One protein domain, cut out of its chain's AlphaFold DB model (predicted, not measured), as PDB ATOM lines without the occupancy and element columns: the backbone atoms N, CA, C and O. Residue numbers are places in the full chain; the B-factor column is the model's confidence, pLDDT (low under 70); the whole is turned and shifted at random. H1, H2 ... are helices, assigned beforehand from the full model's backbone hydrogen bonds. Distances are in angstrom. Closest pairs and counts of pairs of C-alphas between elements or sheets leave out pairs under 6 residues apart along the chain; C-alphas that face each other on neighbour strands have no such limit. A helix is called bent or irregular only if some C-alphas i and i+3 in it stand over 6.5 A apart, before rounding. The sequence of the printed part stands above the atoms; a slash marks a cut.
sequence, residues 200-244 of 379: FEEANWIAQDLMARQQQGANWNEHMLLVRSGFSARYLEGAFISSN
ATOM      1  N   PHE A 200      36.840  98.628 108.412       93.94
ATOM      2  CA  PHE A 200      35.892  97.770 107.694       93.94
ATOM      3  C   PHE A 200      34.479  98.358 107.719       93.94
ATOM      4  O   PHE A 200      33.791  98.335 106.699       93.94
ATOM      5  N   GLU A 201      34.038  98.880 108.866       96.81
ATOM      6  CA  GLU A 201      32.760  99.586 108.999       96.81
ATOM      7  C   GLU A 201      32.730 100.835 108.117       96.81
ATOM      8  O   GLU A 201      31.773 101.013 107.364       96.81
ATOM      9  N   GLU A 202      33.797 101.638 108.145       97.38
ATOM     10  CA  GLU A 202      33.955 102.801 107.266       97.38
ATOM     11  C   GLU A 202      33.856 102.399 105.787       97.38
ATOM     12  O   GLU A 202      33.041 102.944 105.043       97.38
ATOM     13  N   ALA A 203      34.631 101.399 105.352       95.94
ATOM     14  CA  ALA A 203      34.652 100.972 103.956       95.94
ATOM     15  C   ALA A 203      33.301 100.417 103.476       95.94
ATOM     16  O   ALA A 203      32.863 100.725 102.365       95.94
ATOM     17  N   ASN A 204      32.622  99.627 104.312       96.06
ATOM     18  CA  ASN A 204      31.296  99.096 103.997       96.06
ATOM     19  C   ASN A 204      30.244 100.204 103.928       96.06
ATOM     20  O   ASN A 204      29.409 100.190 103.022       96.06
ATOM     21  N   TRP A 205      30.289 101.171 104.848       97.88
ATOM     22  CA  TRP A 205      29.390 102.319 104.818       97.88
ATOM     23  C   TRP A 205      29.598 103.152 103.548       97.88
ATOM     24  O   TRP A 205      28.628 103.466 102.861       97.88
ATOM     25  N   ILE A 206      30.852 103.427 103.173       97.81
ATOM     26  CA  ILE A 206      31.186 104.154 101.939       97.81
ATOM     27  C   ILE A 206      30.670 103.405 100.704       97.81
ATOM     28  O   ILE A 206      30.069 104.016  99.823       97.81
ATOM     29  N   ALA A 207      30.864 102.085 100.627       97.25
ATOM     30  CA  ALA A 207      30.350 101.281  99.519       97.25
ATOM     31  C   ALA A 207      28.815 101.365  99.414       97.25
ATOM     32  O   ALA A 207      28.281 101.557  98.320       97.25
ATOM     33  N   GLN A 208      28.111 101.286 100.546       97.69
ATOM     34  CA  GLN A 208      26.652 101.418 100.597       97.69
ATOM     35  C   GLN A 208      26.178 102.819 100.181       97.69
ATOM     36  O   GLN A 208      25.232 102.924  99.400       97.69
ATOM     37  N   ASP A 209      26.844 103.883 100.642       97.50
ATOM     38  CA  ASP A 209      26.534 105.268 100.261       97.50
ATOM     39  C   ASP A 209      26.720 105.488  98.751       97.50
ATOM     40  O   ASP A 209      25.833 106.015  98.077       97.50
ATOM     41  N   LEU A 210      27.827 105.000  98.182       97.69
ATOM     42  CA  LEU A 210      28.093 105.082  96.745       97.69
ATOM     43  C   LEU A 210      27.047 104.326  95.915       97.69
ATOM     44  O   LEU A 210      26.569 104.843  94.904       97.69
ATOM     45  N   MET A 211      26.645 103.125  96.344       97.00
ATOM     46  CA  MET A 211      25.573 102.377  95.681       97.00
ATOM     47  C   MET A 211      24.235 103.116  95.750       97.00
ATOM     48  O   MET A 211      23.521 103.170  94.750       97.00
ATOM     49  N   ALA A 212      23.900 103.721  96.893       97.31
ATOM     50  CA  ALA A 212      22.678 104.506  97.040       97.31
ATOM     51  C   ALA A 212      22.668 105.729  96.106       97.31
ATOM     52  O   ALA A 212      21.655 106.003  95.461       97.31
ATOM     53  N   ARG A 213      23.800 106.429  95.961       96.56
ATOM     54  CA  ARG A 213      23.952 107.543  95.004       96.56
ATOM     55  C   ARG A 213      23.844 107.081  93.556       96.56
ATOM     56  O   ARG A 213      23.195 107.746  92.750       96.56
ATOM     57  N   GLN A 214      24.423 105.929  93.226       96.56
ATOM     58  CA  GLN A 214      24.304 105.359  91.887       96.56
ATOM     59  C   GLN A 214      22.851 104.986  91.558       96.56
ATOM     60  O   GLN A 214      22.387 105.268  90.455       96.56
ATOM     61  N   GLN A 215      22.097 104.446  92.523       96.19
ATOM     62  CA  GLN A 215      20.659 104.183  92.368       96.19
ATOM     63  C   GLN A 215      19.841 105.467  92.159       96.19
ATOM     64  O   GLN A 215      18.798 105.432  91.510       96.19
ATOM     65  N   GLN A 216      20.324 106.603  92.667       96.50
ATOM     66  CA  GLN A 216      19.749 107.932  92.432       96.50
ATOM     67  C   GLN A 216      20.206 108.567  91.103       96.50
ATOM     68  O   GLN A 216      19.779 109.674  90.781       96.50
ATOM     69  N   GLY A 217      21.031 107.869  90.315       96.62
ATOM     70  CA  GLY A 217      21.449 108.277  88.972       96.62
ATOM     71  C   GLY A 217      22.832 108.924  88.877       96.62
ATOM     72  O   GLY A 217      23.202 109.354  87.787       96.62
ATOM     73  N   ALA A 218      23.602 108.994  89.968       96.06
ATOM     74  CA  ALA A 218      24.961 109.536  89.928       96.06
ATOM     75  C   ALA A 218      25.929 108.588  89.197       96.06
ATOM     76  O   ALA A 218      25.854 107.362  89.340       96.06
ATOM     77  N   ASN A 219      26.873 109.145  88.437       96.81
ATOM     78  CA  ASN A 219      27.863 108.345  87.719       96.81
ATOM     79  C   ASN A 219      29.054 107.993  88.624       96.81
ATOM     80  O   ASN A 219      29.496 108.793  89.447       96.81
ATOM     81  N   TRP A 220      29.662 106.816  88.433       95.19
ATOM     82  CA  TRP A 220      30.834 106.406  89.224       95.19
ATOM     83  C   TRP A 220      32.011 107.389  89.121       95.19
ATOM     84  O   TRP A 220      32.708 107.622  90.101       95.19
ATOM     85  N   ASN A 221      32.215 108.002  87.950       94.81
ATOM     86  CA  ASN A 221      33.307 108.950  87.696       94.81
ATOM     87  C   ASN A 221      33.114 110.333  88.347       94.81
ATOM     88  O   ASN A 221      34.034 111.146  88.296       94.81
ATOM     89  N   GLU A 222      31.961 110.599  88.962       95.25
ATOM     90  CA  GLU A 222      31.701 111.816  89.747       95.25
ATOM     91  C   GLU A 222      32.215 111.694  91.192       95.25
ATOM     92  O   GLU A 222      32.185 112.665  91.947       95.25
ATOM     93  N   HIS A 223      32.711 110.514  91.580       96.19
ATOM     94  CA  HIS A 223      33.151 110.211  92.937       96.19
ATOM     95  C   HIS A 223      34.673 110.029  92.982       96.19
ATOM     96  O   HIS A 223      35.254 109.271  92.205       96.19
ATOM     97  N   MET A 224      35.320 110.708  93.930       96.12
ATOM     98  CA  MET A 224      36.748 110.577  94.217       96.12
ATOM     99  C   MET A 224      36.927 110.282  95.702       96.12
ATOM    100  O   MET A 224      36.402 111.006  96.546       96.12
ATOM    101  N   LEU A 225      37.694 109.239  96.016       95.38
ATOM    102  CA  LEU A 225      38.053 108.888  97.384       95.38
ATOM    103  C   LEU A 225      39.527 109.205  97.602       95.38
ATOM    104  O   LEU A 225      40.394 108.670  96.911       95.38
ATOM    105  N   LEU A 226      39.802 110.073  98.572       95.25
ATOM    106  CA  LEU A 226      41.153 110.453  98.959       95.25
ATOM    107  C   LEU A 226      41.509 109.741 100.261       95.25
ATOM    108  O   LEU A 226      40.817 109.883 101.263       95.25
ATOM    109  N   VAL A 227      42.599 108.978 100.240       92.81
ATOM    110  CA  VAL A 227      43.122 108.273 101.414       92.81
ATOM    111  C   VAL A 227      44.524 108.763 101.739       92.81
ATOM    112  O   VAL A 227      45.293 109.128 100.852       92.81
ATOM    113  N   ARG A 228      44.896 108.722 103.021       89.12
ATOM    114  CA  ARG A 228      46.234 109.149 103.453       89.12
ATOM    115  C   ARG A 228      47.347 108.214 102.970       89.12
ATOM    116  O   ARG A 228      48.474 108.671 102.765       89.12
ATOM    117  N   SER A 229      47.048 106.919 102.838       85.81
ATOM    118  CA  SER A 229      48.005 105.880 102.457       85.81
ATOM    119  C   SER A 229      47.351 104.776 101.622       85.81
ATOM    120  O   SER A 229      46.165 104.486 101.777       85.81
ATOM    121  N   GLY A 230      48.148 104.094 100.793       84.31
ATOM    122  CA  GLY A 230      47.680 102.922 100.045       84.31
ATOM    123  C   GLY A 230      47.279 101.739 100.936       84.31
ATOM    124  O   GLY A 230      46.521 100.882 100.499       84.31
ATOM    125  N   PHE A 231      47.742 101.689 102.191       83.31
ATOM    126  CA  PHE A 231      47.296 100.677 103.151       83.31
ATOM    127  C   PHE A 231      45.826 100.886 103.534       83.31
ATOM    128  O   PHE A 231      45.046  99.940 103.464       83.31
ATOM    129  N   SER A 232      45.440 102.128 103.843       84.69
ATOM    130  CA  SER A 232      44.057 102.497 104.179       84.69
ATOM    131  C   SER A 232      43.080 102.182 103.039       84.69
ATOM    132  O   SER A 232      41.955 101.763 103.282       84.69
ATOM    133  N   ALA A 233      43.528 102.301 101.786       89.06
ATOM    134  CA  ALA A 233      42.709 101.962 100.625       89.06
ATOM    135  C   ALA A 233      42.365 100.472 100.489       89.06
ATOM    136  O   ALA A 233      41.370 100.155  99.845       89.06
ATOM    137  N   ARG A 234      43.124  99.549 101.095       86.00
ATOM    138  CA  ARG A 234      42.871  98.105 100.928       86.00
ATOM    139  C   ARG A 234      41.495  97.682 101.435       86.00
ATOM    140  O   ARG A 234      40.873  96.808 100.835       86.00
ATOM    141  N   TYR A 235      41.019  98.304 102.514       90.25
ATOM    142  CA  TYR A 235      39.684  98.043 103.055       90.25
ATOM    143  C   TYR A 235      38.591  98.484 102.070       90.25
ATOM    144  O   TYR A 235      37.648  97.732 101.827       90.25
ATOM    145  N   LEU A 236      38.774  99.643 101.426       93.69
ATOM    146  CA  LEU A 236      37.886 100.142 100.371       93.69
ATOM    147  C   LEU A 236      37.885  99.224  99.148       93.69
ATOM    148  O   LEU A 236      36.820  98.848  98.673       93.69
ATOM    149  N   GLU A 237      39.063  98.809  98.669       90.56
ATOM    150  CA  GLU A 237      39.167  97.875  97.542       90.56
ATOM    151  C   GLU A 237      38.425  96.565  97.837       90.56
ATOM    152  O   GLU A 237      37.659  96.087  97.003       90.56
ATOM    153  N   GLY A 238      38.582  96.013  99.046       85.38
ATOM    154  CA  GLY A 238      37.861  94.814  99.478       85.38
ATOM    155  C   GLY A 238      36.338  94.992  99.479       85.38
ATOM    156  O   GLY A 238      35.616  94.133  98.959       85.38
ATOM    157  N   ALA A 239      35.843  96.112 100.013       93.25
ATOM    158  CA  ALA A 239      34.415  96.432 100.029       93.25
ATOM    159  C   ALA A 239      33.849  96.638  98.611       93.25
ATOM    160  O   ALA A 239      32.759  96.152  98.299       93.25
ATOM    161  N   PHE A 240      34.603  97.297  97.727       94.12
ATOM    162  CA  PHE A 240      34.200  97.557  96.344       94.12
ATOM    163  C   PHE A 240      34.165  96.289  95.502       94.12
ATOM    164  O   PHE A 240      33.187  96.072  94.788       94.12
ATOM    165  N   ILE A 241      35.164  95.413  95.640       87.50
ATOM    166  CA  ILE A 241      35.163  94.093  94.995       87.50
ATOM    167  C   ILE A 241      33.945  93.287  95.458       87.50
ATOM    168  O   ILE A 241      33.212  92.755  94.628       87.50
ATOM    169  N   SER A 242      33.688  93.245  96.769       88.44
ATOM    170  CA  SER A 242      32.560  92.491  97.341       88.44
ATOM    171  C   SER A 242      31.198  93.024  96.882       88.44
ATOM    172  O   SER A 242      30.245  92.259  96.752       88.44
ATOM    173  N   SER A 243      31.115  94.327  96.606       93.25
ATOM    174  CA  SER A 243      29.889  95.019  96.192       93.25
ATOM    175  C   SER A 243      29.780  95.220  94.674       93.25
ATOM    176  O   SER A 243      28.852  95.882  94.215       93.25
ATOM    177  N   ASN A 244      30.712  94.669  93.881       92.12
ATOM    178  CA  ASN A 244      30.824  94.883  92.430       92.12
ATOM    179  C   ASN A 244      30.842  96.370  92.011       92.12
ATOM    180  O   ASN A 244      30.318  96.735  90.955       92.12
TER     181      ASN A 244
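Overview. This is residues 200 to 244 of the 379 residues of the protein "DNA helicase" of Flavobacterium johnsoniae (UniProt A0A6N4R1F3). Two helices cross at a steep angle, the first half of H1 packing on the later part of H2, while a long link folds back from the far end of H1 to the start of H2. The 45 printed residues hold two named helices, H1 then H2, and no named strand; the class is all helix. The whole is compact, with a radius of gyration of the C-alphas of 10.6 A, and elongated, spanning 30 by 18 by 15 A.

Arrangement. H1, residues 200 to 215, touches H2, residues 230 to 242, with residues 200 to 207 alone; H2 touches it with residues 235 to 240 alone. Their closest C-alphas, Ala 203 and Leu 236, are 4.9 A apart. They run the same way at a steep tilt of 53 degrees. Every O i to N i+4 pair is within hydrogen-bond range in H1, and 6 of 9 in H2.

Along the chain. H1 begins at C-alpha 200 (35.892, 97.770, 107.694) and measures 22.5 A. H2 measures 18.6 A and ends at C-alpha 242 (32.560, 92.491, 97.341). H2 is neither bent nor irregular, but only just: C-alphas 232 and 235 are 6.3 A apart.

Size, cuts and confidence. The farthest C-alphas, Gly 217 and Phe 231, are 30.4 A apart. The link, residues 216 to 229, is long. The printed part has no cut, and no printed residue is under 70 in pLDDT.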